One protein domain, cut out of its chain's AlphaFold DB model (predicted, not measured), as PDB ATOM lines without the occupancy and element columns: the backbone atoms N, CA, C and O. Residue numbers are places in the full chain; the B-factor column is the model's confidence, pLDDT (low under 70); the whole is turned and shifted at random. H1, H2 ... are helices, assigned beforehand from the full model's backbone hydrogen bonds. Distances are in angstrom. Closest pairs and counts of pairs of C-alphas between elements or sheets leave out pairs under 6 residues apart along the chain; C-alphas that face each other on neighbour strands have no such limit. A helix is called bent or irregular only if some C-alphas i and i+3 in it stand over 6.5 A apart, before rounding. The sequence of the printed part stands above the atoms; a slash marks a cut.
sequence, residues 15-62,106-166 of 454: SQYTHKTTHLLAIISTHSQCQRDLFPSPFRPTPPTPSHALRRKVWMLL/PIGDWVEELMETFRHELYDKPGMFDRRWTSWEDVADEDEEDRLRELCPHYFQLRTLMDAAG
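What this domain is: This is residues 15 to 62 and 106 to 166 of the 454 residues of an uncharacterized protein of Cryptococcus wingfieldii CBS 7118 (UniProt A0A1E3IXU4). The longest helix, H4, crosses over H6 and runs along one side of a small cluster, in which H1 and H6 lie side by side. H2 and H3 sit at the end of the cluster where H4 begins, while H5 and the long loop of residues 124 to 141 are set off at the opposite end. The 109 printed residues have six named helices, H1 to H6 in order along the chain, and no named strand; the class is all helix. The whole is compact, with a radius of gyration of the C-alphas of 14.5 A and spans of 43 by 30 by 21 A.

How they stand to each other: H4, residues 107 to 123, has a kink of 26 degrees near residue 117 and is only just irregular, with C-alphas 120 and 123 6.7 A apart. With residues 115 to 118 alone it touches H6, residues 155 to 164, about perpendicular at 78 degrees; the closest C-alphas are those of Met 115 and Met 162, 7.8 A. H6 touches H1, residues 18 to 30, at a shallow tilt of 27 degrees, the same way, closest at the C-alphas of Leu 25 and Gln 157, 6.7 A. H4 and H1 are near each other; both are hubs, touching three helices each. With residues 107 to 108 alone H4 touches H3, residues 52 to 62, closest at the C-alphas of Arg 55 and Ile 107, 6.0 A. H3 touches H1 at a steep tilt of 53 degrees, opposite ways, with the C-alphas of Lys 20 and Leu 62 closest at 6.8 A. H2, residues 32 to 38, touches H1 only at the corner, where the C-alphas of Ile 28 and Cys 34 are closest at 5.1 A. H2 and H4 only just touch, with 3 pairs of C-alphas within 8 A. Leaving out H1 and H2, which touch only at the corner, one of the five pairs of helices that touch is at a shallow tilt, and the helix packing is mostly crossed. H5, residues 142 to 151, touches no helix. Every O i to N i+4 pair is within hydrogen-bond range in H1, H2, H3, H5 and H6; in H4, 12 of 13 are.

Where its parts are: H4 is 22.0 A long, from C-alpha 107 at (71.025, 96.281, 129.636) to C-alpha 123. H1 begins at (84.759, 92.978, 131.702) and is 18.7 A long; H3 is 15.5 A. H6 is 14.2 A, ending at C-alpha 164 at (78.331, 114.113, 132.661); H5 is 14.1 A and H2 10.0 A.

The domain as a whole: The C-alphas of Pro 48 and Asp 143, the two farthest apart, are 44.2 A apart. Residues 63 to 105 are cut out, and C-alphas 62 and 106 are 11.9 A apart across the cut. The links H2 to H3 and H4 to H5 are long. Confidence is low, with pLDDT under 70, at residues 15 to 16 and 44 to 50.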
ATOM      1  N   SER A  15      79.419  90.299 135.591       62.09
ATOM      2  CA  SER A  15      80.722  90.339 136.262       62.09
ATOM      3  C   SER A  15      81.807  89.593 135.470       62.09
ATOM      4  O   SER A  15      82.981  89.954 135.520       62.09
ATOM      5  N   GLN A  16      81.404  88.614 134.654       69.25
ATOM      6  CA  GLN A  16      82.295  87.803 133.821       69.25
ATOM      7  C   GLN A  16      82.656  88.475 132.485       69.25
ATOM      8  O   GLN A  16      83.529  87.997 131.762       69.25
ATOM      9  N   TYR A  17      82.017  89.598 132.139       75.88
ATOM     10  CA  TYR A  17      82.168  90.258 130.842       75.88
ATOM     11  C   TYR A  17      82.815  91.641 130.961       75.88
ATOM     12  O   TYR A  17      82.285  92.639 130.462       75.88
ATOM     13  N   THR A  18      83.996  91.721 131.570       81.06
ATOM     14  CA  THR A  18      84.759  92.978 131.702       81.06
ATOM     15  C   THR A  18      84.963  93.679 130.354       81.06
ATOM     16  O   THR A  18      84.662  94.865 130.228       81.06
ATOM     17  N   HIS A  19      85.353  92.945 129.305       85.25
ATOM     18  CA  HIS A  19      85.501  93.498 127.952       85.25
ATOM     19  C   HIS A  19      84.178  94.034 127.376       85.25
ATOM     20  O   HIS A  19      84.146  95.116 126.784       85.25
ATOM     21  N   LYS A  20      83.057  93.317 127.561       88.81
ATOM     22  CA  LYS A  20      81.753  93.806 127.080       88.81
ATOM     23  C   LYS A  20      81.245  94.980 127.907       88.81
ATOM     24  O   LYS A  20      80.575  95.830 127.342       88.81
ATOM     25  N   THR A  21      81.601  95.065 129.189       91.06
ATOM     26  CA  THR A  21      81.306  96.225 130.042       91.06
ATOM     27  C   THR A  21      81.985  97.475 129.493       91.06
ATOM     28  O   THR A  21      81.333  98.492 129.273       91.06
ATOM     29  N   THR A  22      83.279  97.384 129.175       90.62
ATOM     30  CA  THR A  22      84.020  98.476 128.526       90.62
ATOM     31  C   THR A  22      83.378  98.860 127.190       90.62
ATOM     32  O   THR A  22      83.174 100.041 126.908       90.62
ATOM     33  N   HIS A  23      82.993  97.874 126.373       91.56
ATOM     34  CA  HIS A  23      82.333  98.135 125.092       91.56
ATOM     35  C   HIS A  23      80.939  98.770 125.262       91.56
ATOM     36  O   HIS A  23      80.609  99.713 124.548       91.56
ATOM     37  N   LEU A  24      80.147  98.321 126.240       93.12
ATOM     38  CA  LEU A  24      78.850  98.898 126.598       93.12
ATOM     39  C   LEU A  24      79.006 100.372 126.966       93.12
ATOM     40  O   LEU A  24      78.312 101.221 126.411       93.12
ATOM     41  N   LEU A  25      79.939 100.690 127.863       93.69
ATOM     42  CA  LEU A  25      80.178 102.065 128.296       93.69
ATOM     43  C   LEU A  25      80.688 102.945 127.147       93.69
ATOM     44  O   LEU A  25      80.306 104.112 127.070       93.69
ATOM     45  N   ALA A  26      81.463 102.393 126.209       92.19
ATOM     46  CA  ALA A  26      81.862 103.090 124.984       92.19
ATOM     47  C   ALA A  26      80.680 103.361 124.026       92.19
ATOM     48  O   ALA A  26      80.558 104.455 123.467       92.19
ATOM     49  N   ILE A  27      79.761 102.405 123.858       91.62
ATOM     50  CA  ILE A  27      78.522 102.614 123.085       91.62
ATOM     51  C   ILE A  27      77.675 103.714 123.738       91.62
ATOM     52  O   ILE A  27      77.140 104.589 123.058       91.62
ATOM     53  N   ILE A  28      77.568 103.708 125.067       91.75
ATOM     54  CA  ILE A  28      76.807 104.728 125.792       91.75
ATOM     55  C   ILE A  28      77.478 106.099 125.663       91.75
ATOM     56  O   ILE A  28      76.797 107.084 125.383       91.75
ATOM     57  N   SER A  29      78.801 106.188 125.811       90.75
ATOM     58  CA  SER A  29      79.524 107.463 125.748       90.75
ATOM     59  C   SER A  29      79.456 108.132 124.374       90.75
ATOM     60  O   SER A  29      79.446 109.358 124.298       90.75
ATOM     61  N   THR A  30      79.310 107.364 123.297       89.62
ATOM     62  CA  THR A  30      79.206 107.896 121.927       89.62
ATOM     63  C   THR A  30      77.778 108.266 121.510       89.62
ATOM     64  O   THR A  30      77.585 108.956 120.505       89.62
ATOM     65  N   HIS A  31      76.755 107.858 122.267       88.69
ATOM     66  CA  HIS A  31      75.351 108.061 121.905       88.69
ATOM     67  C   HIS A  31      74.589 108.854 122.969       88.69
ATOM     68  O   HIS A  31      74.220 108.341 124.023       88.69
ATOM     69  N   SER A  32      74.262 110.112 122.658       86.31
ATOM     70  CA  SER A  32      73.583 111.030 123.587       86.31
ATOM     71  C   SER A  32      72.229 110.517 124.089       86.31
ATOM     72  O   SER A  32      71.867 110.773 125.237       86.31
ATOM     73  N   GLN A  33      71.490 109.763 123.268       85.62
ATOM     74  CA  GLN A  33      70.240 109.127 123.689       85.62
ATOM     75  C   GLN A  33      70.492 108.025 124.731       85.62
ATOM     76  O   GLN A  33      69.794 107.980 125.739       85.62
ATOM     77  N   CYS A  34      71.530 107.199 124.548       88.31
ATOM     78  CA  CYS A  34      71.938 106.195 125.535       88.31
ATOM     79  C   CYS A  34      72.341 106.840 126.857       88.31
ATOM     80  O   CYS A  34      71.914 106.370 127.903       88.31
ATOM     81  N   GLN A  35      73.112 107.932 126.821       88.06
ATOM     82  CA  GLN A  35      73.485 108.652 128.042       88.06
ATOM     83  C   GLN A  35      72.252 109.157 128.787       88.06
ATOM     84  O   GLN A  35      72.129 108.966 129.988       88.06
ATOM     85  N   ARG A  36      71.310 109.788 128.078       84.81
ATOM     86  CA  ARG A  36      70.108 110.355 128.701       84.81
ATOM     87  C   ARG A  36      69.200 109.298 129.315       84.81
ATOM     88  O   ARG A  36      68.612 109.565 130.360       84.81
ATOM     89  N   ASP A  37      69.072 108.160 128.646       84.94
ATOM     90  CA  ASP A  37      68.149 107.109 129.048       84.94
ATOM     91  C   ASP A  37      68.778 106.216 130.131       84.94
ATOM     92  O   ASP A  37      68.149 105.949 131.150       84.94
ATOM     93  N   LEU A  38      70.033 105.789 129.960       88.62
ATOM     94  CA  LEU A  38      70.700 104.847 130.870       88.62
ATOM     95  C   LEU A  38      71.443 105.532 132.031       88.62
ATOM     96  O   LEU A  38      71.650 104.901 133.060       88.62
ATOM     97  N   PHE A  39      71.791 106.818 131.904       88.25
ATOM     98  CA  PHE A  39      72.376 107.644 132.970       88.25
ATOM     99  C   PHE A  39      71.499 108.887 133.232       88.25
ATOM    100  O   PHE A  39      71.875 110.019 132.900       88.25
ATOM    101  N   PRO A  40      70.294 108.712 133.805       84.44
ATOM    102  CA  PRO A  40      69.346 109.803 133.978       84.44
ATOM    103  C   PRO A  40      69.866 110.848 134.974       84.44
ATOM    104  O   PRO A  40      70.189 110.550 136.122       84.44
ATOM    105  N   SER A  41      69.906 112.110 134.541       82.88
ATOM    106  CA  SER A  41      70.318 113.220 135.405       82.88
ATOM    107  C   SER A  41      69.246 113.536 136.458       82.88
ATOM    108  O   SER A  41      68.091 113.750 136.080       82.88
ATOM    109  N   PRO A  42      69.604 113.697 137.747       78.19
ATOM    110  CA  PRO A  42      68.642 113.986 138.816       78.19
ATOM    111  C   PRO A  42      68.008 115.381 138.695       78.19
ATOM    112  O   PRO A  42      67.001 115.670 139.335       78.19
ATOM    113  N   PHE A  43      68.592 116.263 137.876       75.81
ATOM    114  CA  PHE A  43      68.123 117.635 137.666       75.81
ATOM    115  C   PHE A  43      67.229 117.795 136.432       75.81
ATOM    116  O   PHE A  43      66.721 118.892 136.185       75.81
ATOM    117  N   ARG A  44      67.041 116.736 135.635       68.12
ATOM    118  CA  ARG A  44      66.087 116.744 134.523       68.12
ATOM    119  C   ARG A  44      64.797 116.051 134.951       68.12
ATOM    120  O   ARG A  44      64.865 115.048 135.654       68.12
ATOM    121  N   PRO A  45      63.622 116.537 134.509       58.41
ATOM    122  CA  PRO A  45      62.408 115.743 134.609       58.41
ATOM    123  C   PRO A  45      62.675 114.413 133.902       58.41
ATOM    124  O   PRO A  45      63.077 114.410 132.735       58.41
ATOM    125  N   THR A  46      62.532 113.317 134.645       55.66
ATOM    126  CA  THR A  46      62.728 111.948 134.168       55.66
ATOM    127  C   THR A  46      62.003 111.781 132.837       55.66
ATOM    128  O   THR A  46      60.777 111.935 132.808       55.66
ATOM    129  N   PRO A  47      62.708 111.502 131.725       54.06
ATOM    130  CA  PRO A  47      62.029 110.924 130.583       54.06
ATOM    131  C   PRO A  47      61.415 109.585 131.025       54.06
ATOM    132  O   PRO A  47      61.892 108.984 131.997       54.06
ATOM    133  N   PRO A  48      60.336 109.129 130.364       54.56
ATOM    134  CA  PRO A  48      59.836 107.782 130.590       54.56
ATOM    135  C   PRO A  48      60.998 106.800 130.420       54.56
ATOM    136  O   PRO A  48      61.927 107.074 129.659       54.56
ATOM    137  N   THR A  49      60.943 105.718 131.191       60.81
ATOM    138  CA  THR A  49      61.786 104.518 131.140       60.81
ATOM    139  C   THR A  49      62.560 104.373 129.822       60.81
ATOM    140  O   THR A  49      61.949 104.546 128.763       60.81
ATOM    141  N   PRO A  50      63.862 104.020 129.850       64.06
ATOM    142  CA  PRO A  50      64.682 103.915 128.642       64.06
ATOM    143  C   PRO A  50      63.940 103.161 127.558       64.06
ATOM    144  O   PRO A  50      63.405 102.085 127.840       64.06
ATOM    145  N   SER A  51      63.892 103.716 126.344       76.81
ATOM    146  CA  SER A  51      63.098 103.078 125.297       76.81
ATOM    147  C   SER A  51      63.574 101.637 125.122       76.81
ATOM    148  O   SER A  51      64.765 101.365 124.936       76.81
ATOM    149  N   HIS A  52      62.644 100.691 125.234       82.75
ATOM    150  CA  HIS A  52      62.950  99.268 125.124       82.75
ATOM    151  C   HIS A  52      63.673  98.965 123.801       82.75
ATOM    152  O   HIS A  52      64.671  98.245 123.775       82.75
ATOM    153  N   ALA A  53      63.268  99.649 122.727       84.88
ATOM    154  CA  ALA A  53      63.939  99.635 121.431       84.88
ATOM    155  C   ALA A  53      65.426 100.037 121.490       84.88
ATOM    156  O   ALA A  53      66.252  99.424 120.815       84.88
ATOM    157  N   LEU A  54      65.803 101.042 122.290       87.81
ATOM    158  CA  LEU A  54      67.206 101.425 122.460       87.81
ATOM    159  C   LEU A  54      67.993 100.332 123.178       87.81
ATOM    160  O   LEU A  54      69.069  99.957 122.718       87.81
ATOM    161  N   ARG A  55      67.445  99.782 124.267       88.19
ATOM    162  CA  ARG A  55      68.091  98.681 124.996       88.19
ATOM    163  C   ARG A  55      68.276  97.453 124.101       88.19
ATOM    164  O   ARG A  55      69.334  96.829 124.144       88.19
ATOM    165  N   ARG A  56      67.298  97.137 123.241       89.25
ATOM    166  CA  ARG A  56      67.412  96.075 122.222       89.25
ATOM    167  C   ARG A  56      68.553  96.344 121.249       89.25
ATOM    168  O   ARG A  56      69.397  95.478 121.046       89.25
ATOM    169  N   LYS A  57      68.637  97.562 120.704       90.12
ATOM    170  CA  LYS A  57      69.733  97.960 119.805       90.12
ATOM    171  C   LYS A  57      71.101  97.826 120.470       90.12
ATOM    172  O   LYS A  57      72.014  97.278 119.861       90.12
ATOM    173  N   VAL A  58      71.243  98.287 121.714       91.56
ATOM    174  CA  VAL A  58      72.500  98.167 122.472       91.56
ATOM    175  C   VAL A  58      72.862  96.700 122.695       91.56
ATOM    176  O   VAL A  58      74.003  96.315 122.453       91.56
ATOM    177  N   TRP A  59      71.898  95.865 123.086       92.06
ATOM    178  CA  TRP A  59      72.131  94.432 123.251       92.06
ATOM    179  C   TRP A  59      72.586  93.781 121.937       92.06
ATOM    180  O   TRP A  59      73.606  93.094 121.918       92.06
ATOM    181  N   MET A  60      71.915  94.073 120.817       92.00
ATOM    182  CA  MET A  60      72.317  93.562 119.501       92.00
ATOM    183  C   MET A  60      73.751  93.973 119.153       92.00
ATOM    184  O   MET A  60      74.539  93.139 118.722       92.00
ATOM    185  N   LEU A  61      74.140  95.228 119.393       91.50
ATOM    186  CA  LEU A  61      75.513  95.683 119.138       91.50
ATOM    187  C   LEU A  61      76.561  94.937 119.980       91.50
ATOM    188  O   LEU A  61      77.664  94.685 119.494       91.50
ATOM    189  N   LEU A  62      76.225  94.556 121.214       91.00
ATOM    190  CA  LEU A  62      77.138  93.857 122.122       91.00
ATOM    191  C   LEU A  62      77.278  92.363 121.830       91.00
ATOM    192  O   LEU A  62      78.363  91.802 122.003       91.00
ATOM    193  N   PRO A 106      68.237  93.052 129.760       85.56
ATOM    194  CA  PRO A 106      69.124  93.147 130.910       85.56
ATOM    195  C   PRO A 106      70.088  94.343 130.859       85.56
ATOM    196  O   PRO A 106      70.796  94.590 131.825       85.56
ATOM    197  N   ILE A 107      70.130  95.115 129.762       89.56
ATOM    198  CA  ILE A 107      71.025  96.281 129.636       89.56
ATOM    199  C   ILE A 107      70.701  97.364 130.672       89.56
ATOM    200  O   ILE A 107      71.605  98.044 131.142       89.56
ATOM    201  N   GLY A 108      69.419  97.549 131.006       87.19
ATOM    202  CA  GLY A 108      69.012  98.539 132.006       87.19
ATOM    203  C   GLY A 108      69.591  98.220 133.376       87.19
ATOM    204  O   GLY A 108      70.343  99.019 133.924       87.19
ATOM    205  N   ASP A 109      69.274  97.025 133.860       86.50
ATOM    206  CA  ASP A 109      69.677  96.519 135.167       86.50
ATOM    207  C   ASP A 109      71.205  96.397 135.263       86.50
ATOM    208  O   ASP A 109      71.781  96.773 136.277       86.50
ATOM    209  N   TRP A 110      71.888  96.008 134.177       89.31
ATOM    210  CA  TRP A 110      73.354  96.014 134.120       89.31
ATOM    211  C   TRP A 110      73.937  97.407 134.377       89.31
ATOM    212  O   TRP A 110      74.853  97.573 135.181       89.31
ATOM    213  N   VAL A 111      73.425  98.437 133.696       91.00
ATOM    214  CA  VAL A 111      73.929  99.803 133.888       91.00
ATOM    215  C   VAL A 111      73.595 100.316 135.288       91.00
ATOM    216  O   VAL A 111      74.424 100.993 135.897       91.00
ATOM    217  N   GLU A 112      72.421  99.982 135.818       88.88
ATOM    218  CA  GLU A 112      72.032 100.317 137.189       88.88
ATOM    219  C   GLU A 112      72.982  99.696 138.220       88.88
ATOM    220  O   GLU A 112      73.541 100.425 139.043       88.88
ATOM    221  N   GLU A 113      73.277  98.402 138.096       89.50
ATOM    222  CA  GLU A 113      74.230  97.683 138.944       89.50
ATOM    223  C   GLU A 113      75.644  98.282 138.858       89.50
ATOM    224  O   GLU A 113      76.301  98.491 139.882       89.50
ATOM    225  N   LEU A 114      76.108  98.647 137.654       91.12
ATOM    226  CA  LEU A 114      77.393  99.334 137.474       91.12
ATOM    227  C   LEU A 114      77.419 100.685 138.199       91.12
ATOM    228  O   LEU A 114      78.400 101.010 138.871       91.12
ATOM    229  N   MET A 115      76.352 101.480 138.090       90.94
ATOM    230  CA  MET A 115      76.251 102.773 138.774       90.94
ATOM    231  C   MET A 115      76.195 102.626 140.299       90.94
ATOM    232  O   MET A 115      76.724 103.474 141.023       90.94
ATOM    233  N   GLU A 116      75.522 101.600 140.815       89.50
ATOM    234  CA  GLU A 116      75.480 101.302 142.249       89.50
ATOM    235  C   GLU A 116      76.840 100.845 142.770       89.50
ATOM    236  O   GLU A 116      77.362 101.450 143.712       89.50
ATOM    237  N   THR A 117      77.462  99.873 142.102       88.81
ATOM    238  CA  THR A 117      78.801  99.367 142.433       88.81
ATOM    239  C   THR A 117      79.823 100.500 142.415       88.81
ATOM    240  O   THR A 117      80.604 100.670 143.351       88.81
ATOM    241  N   PHE A 118      79.775 101.362 141.396       90.50
ATOM    242  CA  PHE A 118      80.658 102.520 141.321       90.50
ATOM    243  C   PHE A 118      80.496 103.452 142.522       90.50
ATOM    244  O   PHE A 118      81.492 103.849 143.127       90.50
ATOM    245  N   ARG A 119      79.259 103.800 142.894       87.75
ATOM    246  CA  ARG A 119      78.992 104.716 144.013       87.75
ATOM    247  C   ARG A 119      79.419 104.121 145.349       87.75
ATOM    248  O   ARG A 119      80.106 104.790 146.117       87.75
ATOM    249  N   HIS A 120      79.026 102.881 145.619       83.19
ATOM    250  CA  HIS A 120      79.156 102.282 146.945       83.19
ATOM    251  C   HIS A 120      80.501 101.594 147.181       83.19
ATOM    252  O   HIS A 120      80.988 101.586 148.312       83.19
ATOM    253  N   GLU A 121      81.122 101.046 146.137       83.06
ATOM    254  CA  GLU A 121      82.299 100.188 146.290       83.06
ATOM    255  C   GLU A 121      83.591 100.809 145.763       83.06
ATOM    256  O   GLU A 121      84.669 100.457 146.252       83.06
ATOM    257  N   LEU A 122      83.503 101.739 144.806       85.50
ATOM    258  CA  LEU A 122      84.676 102.291 144.122       85.50
ATOM    259  C   LEU A 122      84.930 103.765 144.456       85.50
ATOM    260  O   LEU A 122      86.042 104.118 144.832       85.50
ATOM    261  N   TYR A 123      83.922 104.630 144.326       84.44
ATOM    262  CA  TYR A 123      84.088 106.087 144.399       84.44
ATOM    263  C   TYR A 123      84.181 106.640 145.829       84.44
ATOM    264  O   TYR A 123      84.933 107.584 146.091       84.44
ATOM    265  N   ASP A 124      83.412 106.072 146.760       80.75
ATOM    266  CA  ASP A 124      83.350 106.543 148.151       80.75
ATOM    267  C   ASP A 124      84.215 105.728 149.120       80.75
ATOM    268  O   ASP A 124      84.363 106.104 150.286       80.75
ATOM    269  N   LYS A 125      84.818 104.630 148.654       82.88
ATOM    270  CA  LYS A 125      85.582 103.719 149.503       82.88
ATOM    271  C   LYS A 125      86.994 104.265 149.780       82.88
ATOM    272  O   LYS A 125      87.766 104.466 148.843       82.88
ATOM    273  N   PRO A 126      87.378 104.475 151.055       80.19
ATOM    274  CA  PRO A 126      88.727 104.917 151.400       80.19
ATOM    275  C   PRO A 126      89.792 103.918 150.929       80.19
ATOM    276  O   PRO A 126      89.631 102.712 151.123       80.19
ATOM    277  N   GLY A 127      90.892 104.420 150.360       75.88
ATOM    278  CA  GLY A 127      92.015 103.590 149.900       75.88
ATOM    279  C   GLY A 127      91.774 102.841 148.585       75.88
ATOM    280  O   GLY A 127      92.490 101.884 148.308       75.88
ATOM    281  N   MET A 128      90.752 103.237 147.820       86.62
ATOM    282  CA  MET A 128      90.543 102.818 146.430       86.62
ATOM    283  C   MET A 128      90.970 103.958 145.489       86.62
ATOM    284  O   MET A 128      92.017 104.561 145.693       86.62
ATOM    285  N   PHE A 129      90.156 104.292 144.488       88.69
ATOM    286  CA  PHE A 129      90.426 105.373 143.548       88.69
ATOM    287  C   PHE A 129      90.348 106.749 144.223       88.69
ATOM    288  O   PHE A 129      89.345 107.081 144.866       88.69
ATOM    289  N   ASP A 130      91.371 107.589 144.040       87.00
ATOM    290  CA  ASP A 130      91.300 108.984 144.475       87.00
ATOM    291  C   ASP A 130      90.282 109.748 143.615       87.00
ATOM    292  O   ASP A 130      90.291 109.714 142.384       87.00
ATOM    293  N   ARG A 131      89.408 110.517 144.272       86.88
ATOM    294  CA  ARG A 131      88.399 111.354 143.611       86.88
ATOM    295  C   ARG A 131      89.000 112.411 142.686       86.88
ATOM    296  O   ARG A 131      88.266 112.953 141.859       86.88
ATOM    297  N   ARG A 132      90.277 112.761 142.848       87.00
ATOM    298  CA  ARG A 132      90.999 113.721 142.005       87.00
ATOM    299  C   ARG A 132      91.461 113.117 140.689       87.00
ATOM    300  O   ARG A 132      91.600 113.879 139.740       87.00
ATOM    301  N   TRP A 133      91.645 111.800 140.625       90.69
ATOM    302  CA  TRP A 133      92.063 111.121 139.407       90.69
ATOM    303  C   TRP A 133      90.951 111.165 138.367       90.69
ATOM    304  O   TRP A 133      89.792 110.859 138.651       90.69
ATOM    305  N   THR A 134      91.304 111.589 137.164       89.56
ATOM    306  CA  THR A 134      90.443 111.743 135.991       89.56
ATOM    307  C   THR A 134      90.821 110.819 134.845       89.56
ATOM    308  O   THR A 134      89.941 110.469 134.058       89.56
ATOM    309  N   SER A 135      92.069 110.369 134.800       93.69
ATOM    310  CA  SER A 135      92.581 109.370 133.869       93.69
ATOM    311  C   SER A 135      93.540 108.412 134.584       93.69
ATOM    312  O   SER A 135      93.922 108.637 135.733       93.69
ATOM    313  N   TRP A 136      93.942 107.341 133.891       92.50
ATOM    314  CA  TRP A 136      94.980 106.429 134.385       92.50
ATOM    315  C   TRP A 136      96.322 107.142 134.601       92.50
ATOM    316  O   TRP A 136      97.009 106.837 135.561       92.50
ATOM    317  N   GLU A 137      96.624 108.167 133.800       92.62
ATOM    318  CA  GLU A 137      97.847 108.982 133.902       92.62
ATOM    319  C   GLU A 137      97.938 109.790 135.211       92.62
ATOM    320  O   GLU A 137      99.010 110.272 135.570       92.62
ATOM    321  N   ASP A 138      96.818 109.969 135.922       91.12
ATOM    322  CA  ASP A 138      96.804 110.649 137.219       91.12
ATOM    323  C   ASP A 138      97.250 109.732 138.376       91.12
ATOM    324  O   ASP A 138      97.491 110.218 139.490       91.12
ATOM    325  N   VAL A 139      97.338 108.418 138.140       90.31
ATOM    326  CA  VAL A 139      97.823 107.434 139.114       90.31
ATOM    327  C   VAL A 139      99.350 107.492 139.121       90.31
ATOM    328  O   VAL A 139      99.998 107.319 138.099       90.31
ATOM    329  N   ALA A 140      99.936 107.811 140.275       85.50
ATOM    330  CA  ALA A 140     101.362 108.135 140.362       85.50
ATOM    331  C   ALA A 140     102.291 106.910 140.305       85.50
ATOM    332  O   ALA A 140     103.489 107.071 140.085       85.50
ATOM    333  N   ASP A 141     101.754 105.723 140.570       90.62
ATOM    334  CA  ASP A 141     102.491 104.471 140.690       90.62
ATOM    335  C   ASP A 141     101.962 103.479 139.644       90.62
ATOM    336  O   ASP A 141     100.765 103.190 139.619       90.62
ATOM    337  N   GLU A 142     102.851 102.986 138.776       91.19
ATOM    338  CA  GLU A 142     102.515 102.036 137.706       91.19
ATOM    339  C   GLU A 142     101.998 100.700 138.271       91.19
ATOM    340  O   GLU A 142     101.044 100.136 137.734       91.19
ATOM    341  N   ASP A 143     102.535 100.225 139.403       90.81
ATOM    342  CA  ASP A 143     102.072  98.985 140.042       90.81
ATOM    343  C   ASP A 143     100.656  99.164 140.622       90.81
ATOM    344  O   ASP A 143      99.824  98.246 140.617       90.81
ATOM    345  N   GLU A 144     100.361 100.361 141.142       89.56
ATOM    346  CA  GLU A 144      99.022 100.715 141.611       89.56
ATOM    347  C   GLU A 144      98.042 100.853 140.440       89.56
ATOM    348  O   GLU A 144      96.916 100.351 140.526       89.56
ATOM    349  N   GLU A 145      98.471 101.480 139.343       92.38
ATOM    350  CA  GLU A 145      97.704 101.597 138.103       92.38
ATOM    351  C   GLU A 145      97.300 100.218 137.580       92.38
ATOM    352  O   GLU A 145      96.108  99.971 137.372       92.38
ATOM    353  N   ASP A 146      98.257  99.303 137.425       91.56
ATOM    354  CA  ASP A 146      98.015  97.960 136.900       91.56
ATOM    355  C   ASP A 146      97.055  97.170 137.789       91.56
ATOM    356  O   ASP A 146      96.079  96.590 137.304       91.56
ATOM    357  N   ARG A 147      97.249  97.225 139.111       90.88
ATOM    358  CA  ARG A 147      96.340  96.585 140.069       90.88
ATOM    359  C   ARG A 147      94.921  97.155 139.992       90.88
ATOM    360  O   ARG A 147      93.942  96.410 140.083       90.88
ATOM    361  N   LEU A 148      94.779  98.475 139.880       90.44
ATOM    362  CA  LEU A 148      93.473  99.129 139.778       90.44
ATOM    363  C   LEU A 148      92.805  98.853 138.425       90.44
ATOM    364  O   LEU A 148      91.582  98.700 138.371       90.44
ATOM    365  N   ARG A 149      93.588  98.748 137.350       90.50
ATOM    366  CA  ARG A 149      93.120  98.394 136.007       90.50
ATOM    367  C   ARG A 149      92.671  96.938 135.933       90.50
ATOM    368  O   ARG A 149      91.667  96.666 135.280       90.50
ATOM    369  N   GLU A 150      93.342  96.030 136.637       89.25
ATOM    370  CA  GLU A 150      92.895  94.644 136.803       89.25
ATOM    371  C   GLU A 150      91.571  94.578 137.579       89.25
ATOM    372  O   GLU A 150      90.659  93.841 137.206       89.25
ATOM    373  N   LEU A 151      91.426  95.402 138.621       87.00
ATOM    374  CA  LEU A 151      90.215  95.432 139.435       87.00
ATOM    375  C   LEU A 151      89.003  96.025 138.696       87.00
ATOM    376  O   LEU A 151      87.900  95.485 138.779       87.00
ATOM    377  N   CYS A 152      89.170  97.170 138.034       88.12
ATOM    378  CA  CYS A 152      88.088  97.867 137.342       88.12
ATOM    379  C   CYS A 152      88.624  98.624 136.111       88.12
ATOM    380  O   CYS A 152      88.857  99.836 136.168       88.12
ATOM    381  N   PRO A 153      88.774  97.948 134.955       90.62
ATOM    382  CA  PRO A 153      89.396  98.542 133.767       90.62
ATOM    383  C   PRO A 153      88.587  99.706 133.175       90.62
ATOM    384  O   PRO A 153      89.125 100.572 132.487       90.62
ATOM    385  N   HIS A 154      87.285  99.750 133.455       91.56
ATOM    386  CA  HIS A 154      86.346 100.735 132.926       91.56
ATOM    387  C   HIS A 154      86.025 101.873 133.914       91.56
ATOM    388  O   HIS A 154      85.124 102.673 133.652       91.56
ATOM    389  N   TYR A 155      86.764 101.986 135.027       92.38
ATOM    390  CA  TYR A 155      86.504 102.972 136.081       92.38
ATOM    391  C   TYR A 155      86.380 104.408 135.548       92.38
ATOM    392  O   TYR A 155      85.371 105.074 135.782       92.38
ATOM    393  N   PHE A 156      87.370 104.893 134.790       93.12
ATOM    394  CA  PHE A 156      87.374 106.281 134.308       93.12
ATOM    395  C   PHE A 156      86.308 106.562 133.241       93.12
ATOM    396  O   PHE A 156      85.764 107.670 133.195       93.12
ATOM    397  N   GLN A 157      85.946 105.564 132.429       93.56
ATOM    398  CA  GLN A 157      84.828 105.684 131.485       93.56
ATOM    399  C   GLN A 157      83.508 105.863 132.238       93.56
ATOM    400  O   GLN A 157      82.738 106.779 131.941       93.56
ATOM    401  N   LEU A 158      83.282 105.035 133.262       93.25
ATOM    402  CA  LEU A 158      82.094 105.111 134.101       93.25
ATOM    403  C   LEU A 158      82.047 106.427 134.891       93.25
ATOM    404  O   LEU A 158      81.024 107.107 134.880       93.25
ATOM    405  N   ARG A 159      83.174 106.857 135.476       92.88
ATOM    406  CA  ARG A 159      83.300 108.154 136.163       92.88
ATOM    407  C   ARG A 159      82.922 109.320 135.252       92.88
ATOM    408  O   ARG A 159      82.176 110.196 135.675       92.88
ATOM    409  N   THR A 160      83.398 109.312 134.006       93.25
ATOM    410  CA  THR A 160      83.097 110.359 133.016       93.25
ATOM    411  C   THR A 160      81.603 110.419 132.698       93.25
ATOM    412  O   THR A 160      81.020 111.503 132.676       93.25
ATOM    413  N   LEU A 161      80.956 109.265 132.510       93.62
ATOM    414  CA  LEU A 161      79.511 109.185 132.277       93.62
ATOM    415  C   LEU A 161      78.701 109.662 133.488       93.62
ATOM    416  O   LEU A 161      77.747 110.426 133.335       93.62
ATOM    417  N   MET A 162      79.098 109.264 134.699       92.38
ATOM    418  CA  MET A 162      78.431 109.689 135.929       92.38
ATOM    419  C   MET A 162      78.586 111.190 136.197       92.38
ATOM    420  O   MET A 162      77.629 111.831 136.640       92.38
ATOM    421  N   ASP A 163      79.755 111.766 135.912       90.81
ATOM    422  CA  ASP A 163      79.984 113.210 136.025       90.81
ATOM    423  C   ASP A 163      79.157 113.986 134.989       90.81
ATOM    424  O   ASP A 163      78.446 114.930 135.339       90.81
ATOM    425  N   ALA A 164      79.139 113.524 133.731       89.50
ATOM    426  CA  ALA A 164      78.331 114.113 132.661       89.50
ATOM    427  C   ALA A 164      76.822 114.094 132.973       89.50
ATOM    428  O   ALA A 164      76.103 115.043 132.651       89.50
ATOM    429  N   ALA A 165      76.342 113.046 133.646       88.62
ATOM    430  CA  ALA A 165      74.962 112.947 134.119       88.62
ATOM    431  C   ALA A 165      74.673 113.813 135.366       88.62
ATOM    432  O   ALA A 165      73.511 114.027 135.726       88.62
ATOM    433  N   GLY A 166      75.705 114.346 136.029       87.88
ATOM    434  CA  GLY A 166      75.580 115.079 137.289       87.88
ATOM    435  C   GLY A 166      75.216 114.180 138.474       87.88
ATOM    436  O   GLY A 166      74.561 114.642 139.408       87.88
TER     437      GLY A 166